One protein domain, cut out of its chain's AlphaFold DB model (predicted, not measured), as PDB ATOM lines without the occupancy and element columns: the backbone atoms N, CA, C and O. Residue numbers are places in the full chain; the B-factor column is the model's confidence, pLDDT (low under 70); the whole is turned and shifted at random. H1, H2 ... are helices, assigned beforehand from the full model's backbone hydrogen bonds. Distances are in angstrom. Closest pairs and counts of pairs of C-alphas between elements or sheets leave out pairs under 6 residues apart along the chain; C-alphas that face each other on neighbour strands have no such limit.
ATOM      1  N   ASN A   2      39.278 118.896  92.266       46.94
ATOM      2  CA  ASN A   2      39.255 120.208  92.912       46.94
ATOM      3  C   ASN A   2      39.184 119.984  94.426       46.94
ATOM      4  O   ASN A   2      38.197 119.441  94.916       46.94
ATOM      5  N   VAL A   3      40.251 120.327  95.142       52.81
ATOM      6  CA  VAL A   3      40.286 120.295  96.607       52.81
ATOM      7  C   VAL A   3      40.004 121.717  97.068       52.81
ATOM      8  O   VAL A   3      40.880 122.573  97.008       52.81
ATOM      9  N   GLY A   4      38.753 121.986  97.435       64.12
ATOM     10  CA  GLY A   4      38.376 123.237  98.084       64.12
ATOM     11  C   GLY A   4      38.588 123.098  99.584       64.12
ATOM     12  O   GLY A   4      38.018 122.190 100.191       64.12
ATOM     13  N   ASP A   5      39.414 123.961 100.167       62.25
ATOM     14  CA  ASP A   5      39.569 124.011 101.618       62.25
ATOM     15  C   ASP A   5      38.299 124.600 102.249       62.25
ATOM     16  O   ASP A   5      37.706 125.549 101.725       62.25
ATOM     17  N   MET A   6      37.842 124.005 103.345       64.38
ATOM     18  CA  MET A   6      36.617 124.417 104.027       64.38
ATOM     19  C   MET A   6      36.869 124.475 105.528       64.38
ATOM     20  O   MET A   6      37.030 123.454 106.191       64.38
ATOM     21  N   GLU A   7      36.832 125.683 106.083       70.38
ATOM     22  CA  GLU A   7      37.214 125.935 107.478       70.38
ATOM     23  C   GLU A   7      36.095 125.644 108.504       70.38
ATOM     24  O   GLU A   7      36.281 125.837 109.704       70.38
ATOM     25  N   SER A   8      34.908 125.193 108.072       74.94
ATOM     26  CA  SER A   8      33.720 125.096 108.935       74.94
ATOM     27  C   SER A   8      32.886 123.829 108.710       74.94
ATOM     28  O   SER A   8      32.979 123.149 107.688       74.94
ATOM     29  N   LEU A   9      31.970 123.558 109.646       76.81
ATOM     30  CA  LEU A   9      30.921 122.535 109.528       76.81
ATOM     31  C   LEU A   9      29.897 122.838 108.413       76.81
ATOM     32  O   LEU A   9      28.956 122.075 108.216       76.81
ATOM     33  N   GLY A  10      30.090 123.913 107.640       73.12
ATOM     34  CA  GLY A  10      29.320 124.222 106.432       73.12
ATOM     35  C   GLY A  10      29.314 123.105 105.379       73.12
ATOM     36  O   GLY A  10      28.398 123.077 104.560       73.12
ATOM     37  N   THR A  11      30.254 122.152 105.458       76.44
ATOM     38  CA  THR A  11      30.262 120.891 104.688       76.44
ATOM     39  C   THR A  11      28.960 120.093 104.810       76.44
ATOM     40  O   THR A  11      28.614 119.369 103.878       76.44
ATOM     41  N   ILE A  12      28.205 120.255 105.906       82.38
ATOM     42  CA  ILE A  12      26.885 119.633 106.090       82.38
ATOM     43  C   ILE A  12      25.956 119.974 104.921       82.38
ATOM     44  O   ILE A  12      25.340 119.073 104.370       82.38
ATOM     45  N   ARG A  13      25.919 121.235 104.471       80.50
ATOM     46  CA  ARG A  13      25.015 121.671 103.391       80.50
ATOM     47  C   ARG A  13      25.352 121.054 102.032       80.50
ATOM     48  O   ARG A  13      24.458 120.811 101.233       80.50
ATOM     49  N   ILE A  14      26.630 120.784 101.772       83.06
ATOM     50  CA  ILE A  14      27.068 120.104 100.540       83.06
ATOM     51  C   ILE A  14      26.719 118.614 100.615       83.06
ATOM     52  O   ILE A  14      26.335 118.007  99.620       83.06
ATOM     53  N   ALA A  15      26.798 118.019 101.809       83.69
ATOM     54  CA  ALA A  15      26.298 116.666 102.011       83.69
ATOM     55  C   ALA A  15      24.768 116.586 101.847       83.69
ATOM     56  O   ALA A  15      24.271 115.616 101.283       83.69
ATOM     57  N   GLU A  16      24.020 117.615 102.267       82.12
ATOM     58  CA  GLU A  16      22.565 117.709 102.057       82.12
ATOM     59  C   GLU A  16      22.171 117.820 100.580       82.12
ATOM     60  O   GLU A  16      21.113 117.310 100.212       82.12
ATOM     61  N   SER A  17      22.995 118.442  99.722       84.50
ATOM     62  CA  SER A  17      22.725 118.494  98.275       84.50
ATOM     63  C   SER A  17      22.979 117.162  97.561       84.50
ATOM     64  O   SER A  17      22.559 116.987  96.419       84.50
ATOM     65  N   GLY A  18      23.637 116.204  98.225       85.00
ATOM     66  CA  GLY A  18      23.993 114.904  97.654       85.00
ATOM     67  C   GLY A  18      25.242 114.923  96.768       85.00
ATOM     68  O   GLY A  18      25.602 113.891  96.209       85.00
ATOM     69  N   GLU A  19      25.929 116.062  96.655       86.88
ATOM     70  CA  GLU A  19      27.152 116.197  95.851       86.88
ATOM     71  C   GLU A  19      28.383 115.574  96.521       86.88
ATOM     72  O   GLU A  19      29.352 115.222  95.845       86.88
ATOM     73  N   ALA A  20      28.361 115.426  97.849       85.50
ATOM     74  CA  ALA A  20      29.462 114.848  98.609       85.50
ATOM     75  C   ALA A  20      28.986 114.109  99.866       85.50
ATOM     76  O   ALA A  20      27.830 114.177 100.272       85.50
ATOM     77  N   CYS A  21      29.922 113.427 100.528       85.69
ATOM     78  CA  CYS A  21      29.743 112.909 101.880       85.69
ATOM     79  C   CYS A  21      30.787 113.524 102.820       85.69
ATOM     80  O   CYS A  21      31.853 113.961 102.387       85.69
ATOM     81  N   THR A  22      30.480 113.568 104.116       87.00
ATOM     82  CA  THR A  22      31.385 114.095 105.145       87.00
ATOM     83  C   THR A  22      31.315 113.248 106.413       87.00
ATOM     84  O   THR A  22      30.313 112.579 106.677       87.00
ATOM     85  N   ILE A  23      32.391 113.261 107.202       88.38
ATOM     86  CA  ILE A  23      32.454 112.606 108.511       88.38
ATOM     87  C   ILE A  23      32.306 113.683 109.578       88.38
ATOM     88  O   ILE A  23      33.118 114.601 109.671       88.38
ATOM     89  N   LEU A  24      31.283 113.542 110.417       87.38
ATOM     90  CA  LEU A  24      30.985 114.492 111.481       87.38
ATOM     91  C   LEU A  24      31.114 113.826 112.854       87.38
ATOM     92  O   LEU A  24      30.763 112.653 113.014       87.38
ATOM     93  N   PRO A  25      31.556 114.568 113.882       89.00
ATOM     94  CA  PRO A  25      31.413 114.131 115.264       89.00
ATOM     95  C   PRO A  25      29.936 113.883 115.594       89.00
ATOM     96  O   PRO A  25      29.076 114.677 115.217       89.00
ATOM     97  N   CYS A  26      29.637 112.833 116.365       87.38
ATOM     98  CA  CYS A  26      28.256 112.505 116.744       87.38
ATOM     99  C   CYS A  26      27.528 113.679 117.423       87.38
ATOM    100  O   CYS A  26      26.346 113.893 117.170       87.38
ATOM    101  N   SER A  27      28.248 114.484 118.211       85.56
ATOM    102  CA  SER A  27      27.703 115.664 118.885       85.56
ATOM    103  C   SER A  27      27.184 116.739 117.923       85.56
ATOM    104  O   SER A  27      26.314 117.506 118.305       85.56
ATOM    105  N   VAL A  28      27.694 116.809 116.686       85.62
ATOM    106  CA  VAL A  28      27.247 117.783 115.670       85.62
ATOM    107  C   VAL A  28      25.910 117.365 115.064       85.62
ATOM    108  O   VAL A  28      25.040 118.206 114.851       85.62
ATOM    109  N   VAL A  29      25.715 116.063 114.839       77.50
ATOM    110  CA  VAL A  29      24.469 115.522 114.269       77.50
ATOM    111  C   VAL A  29      23.272 115.857 115.157       77.50
ATOM    112  O   VAL A  29      22.225 116.223 114.641       77.50
ATOM    113  N   ALA A  30      23.443 115.802 116.481       74.12
ATOM    114  CA  ALA A  30      22.386 116.135 117.438       74.12
ATOM    115  C   ALA A  30      21.957 117.615 117.414       74.12
ATOM    116  O   ALA A  30      20.845 117.923 117.825       74.12
ATOM    117  N   VAL A  31      22.827 118.524 116.956       73.88
ATOM    118  CA  VAL A  31      22.584 119.978 116.993       73.88
ATOM    119  C   VAL A  31      22.184 120.526 115.623       73.88
ATOM    120  O   VAL A  31      21.501 121.542 115.554       73.88
ATOM    121  N   HIS A  32      22.643 119.920 114.525       70.06
ATOM    122  CA  HIS A  32      22.477 120.483 113.174       70.06
ATOM    123  C   HIS A  32      21.716 119.580 112.203       70.06
ATOM    124  O   HIS A  32      21.311 120.056 111.150       70.06
ATOM    125  N   GLY A  33      21.517 118.300 112.518       61.34
ATOM    126  CA  GLY A  33      20.843 117.381 111.608       61.34
ATOM    127  C   GLY A  33      19.387 117.147 111.986       61.34
ATOM    128  O   GLY A  33      19.093 116.832 113.134       61.34
ATOM    129  N   ASP A  34      18.494 117.160 110.994       65.44
ATOM    130  CA  ASP A  34      17.450 116.137 110.958       65.44
ATOM    131  C   ASP A  34      18.107 114.868 110.387       65.44
ATOM    132  O   ASP A  34      18.413 114.827 109.186       65.44
ATOM    133  N   PRO A  35      18.357 113.825 111.202       61.91
ATOM    134  CA  PRO A  35      19.000 112.600 110.730       61.91
ATOM    135  C   PRO A  35      18.257 111.956 109.554       61.91
ATOM    136  O   PRO A  35      18.872 111.232 108.769       61.91
ATOM    137  N   ARG A  36      16.948 112.229 109.418       61.03
ATOM    138  CA  ARG A  36      16.098 111.701 108.346       61.03
ATOM    139  C   ARG A  36      16.351 112.377 107.002       61.03
ATOM    140  O   ARG A  36      16.153 111.731 105.980       61.03
ATOM    141  N   ARG A  37      16.811 113.634 106.983       64.56
ATOM    142  CA  ARG A  37      17.150 114.360 105.744       64.56
ATOM    143  C   ARG A  37      18.564 114.074 105.254       64.56
ATOM    144  O   ARG A  37      18.777 113.945 104.059       64.56
ATOM    145  N   LEU A  38      19.511 113.939 106.177       66.75
ATOM    146  CA  LEU A  38      20.937 113.785 105.870       66.75
ATOM    147  C   LEU A  38      21.373 112.340 105.581       66.75
ATOM    148  O   LEU A  38      22.531 112.111 105.241       66.75
ATOM    149  N   GLY A  39      20.494 111.347 105.768       75.62
ATOM    150  CA  GLY A  39      20.851 109.938 105.571       75.62
ATOM    151  C   GLY A  39      22.035 109.496 106.444       75.62
ATOM    152  O   GLY A  39      22.863 108.694 106.007       75.62
ATOM    153  N   VAL A  40      22.144 110.044 107.660       81.19
ATOM    154  CA  VAL A  40      23.310 109.858 108.534       81.19
ATOM    155  C   VAL A  40      23.467 108.389 108.914       81.19
ATOM    156  O   VAL A  40      22.545 107.763 109.438       81.19
ATOM    157  N   ARG A  41      24.672 107.848 108.718       84.81
ATOM    158  CA  ARG A  41      25.040 106.495 109.149       84.81
ATOM    159  C   ARG A  41      26.197 106.548 110.133       84.81
ATOM    160  O   ARG A  41      27.126 107.340 109.985       84.81
ATOM    161  N   ARG A  42      26.155 105.678 111.141       84.88
ATOM    162  CA  ARG A  42      27.258 105.517 112.091       84.88
ATOM    163  C   ARG A  42      28.339 104.635 111.469       84.88
ATOM    164  O   ARG A  42      28.042 103.548 110.986       84.88
ATOM    165  N   ILE A  43      29.594 105.075 111.543       87.88
ATOM    166  CA  ILE A  43      30.744 104.221 111.231       87.88
ATOM    167  C   ILE A  43      30.855 103.173 112.343       87.88
ATOM    168  O   ILE A  43      31.076 103.512 113.507       87.88
ATOM    169  N   VAL A  44      30.642 101.906 111.987       83.88
ATOM    170  CA  VAL A  44      30.609 100.779 112.935       83.88
ATOM    171  C   VAL A  44      31.982 100.140 113.168       83.88
ATOM    172  O   VAL A  44      32.177  99.499 114.196       83.88
ATOM    173  N   GLY A  45      32.948 100.350 112.266       85.12
ATOM    174  CA  GLY A  45      34.292  99.786 112.386       85.12
ATOM    175  C   GLY A  45      35.267 100.341 111.336       85.12
ATOM    176  O   GLY A  45      34.905 100.359 110.161       85.12
ATOM    177  N   PRO A  46      36.480 100.781 111.729       86.12
ATOM    178  CA  PRO A  46      36.907 101.001 113.111       86.12
ATOM    179  C   PRO A  46      36.134 102.165 113.752       86.12
ATOM    180  O   PRO A  46      35.705 103.101 113.076       86.12
ATOM    181  N   ALA A  47      35.955 102.125 115.072       83.81
ATOM    182  CA  ALA A  47      35.350 103.243 115.788       83.81
ATOM    183  C   ALA A  47      36.302 104.448 115.770       83.81
ATOM    184  O   ALA A  47      37.357 104.424 116.404       83.81
ATOM    185  N   LEU A  48      35.918 105.515 115.069       89.81
ATOM    186  CA  LEU A  48      36.691 106.753 115.038       89.81
ATOM    187  C   LEU A  48      36.437 107.560 116.314       89.81
ATOM    188  O   LEU A  48      35.293 107.851 116.670       89.81
ATOM    189  N   ARG A  49      37.517 107.929 117.006       89.56
ATOM    190  CA  ARG A  49      37.487 108.762 118.212       89.56
ATOM    191  C   ARG A  49      38.423 109.947 118.036       89.56
ATOM    192  O   ARG A  49      39.451 109.838 117.378       89.56
ATOM    193  N   ARG A  50      38.076 111.063 118.669       90.50
ATOM    194  CA  ARG A  50      38.935 112.244 118.775       90.50
ATOM    195  C   ARG A  50      39.037 112.668 120.233       90.50
ATOM    196  O   ARG A  50      38.049 112.577 120.959       90.50
TER     197      ARG A  50
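Overview. This is residues 2 to 50 of the 93 residues of an uncharacterized protein of Streptomyces sp. SA15 (UniProt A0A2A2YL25). Little regular structure: three short helices, H1, H2 and H3, make a loose triangle joined by loops, with residues 2 to 8 sticking out as a free arm and residues 39 to 50 a long tail without a named element. The printed part has 49 residues, 17 of them in helices, and no named strand; its class is all helix. It is only just compact, close to loose, with a radius of gyration of the C-alphas of 11.4 A and spans of 29 by 23 by 17 A.

Arrangement. H1, residues 11 to 16, and H2, residues 26 to 32, are only just apart, at 8.4 A. H3, residues 35 to 38, only just touches H1, with 3 pairs of C-alphas within 8 A; the closest, Glu 16 and Leu 38, are 5.7 A apart. H2 and H3 are close but not clearly touching; their closest C-alphas, Val 29 and Pro 35, are 7.1 A apart. Every O i to N i+4 pair is within hydrogen-bond range in H1, but 1 of 3 in H2, with 2 of 4 O i to N i+3 pairs; H3 is too short for an i+4 pair.

Along the chain. H1 begins at C-alpha 11 (30.262, 120.891, 104.688) and measures 8.7 A. H2 measures 10.5 A. H3 measures 5.4 A and ends at C-alpha 38 (20.937, 113.785, 105.870).

Size, cuts and confidence. The C-alphas farthest apart, Asn 2 and Ala 30, are 30.0 A apart. The printed part has no cut; the link H1 to H2 is short and H2 to H3 tight. Residues 2 to 6 and 33 to 38 have pLDDT under 70.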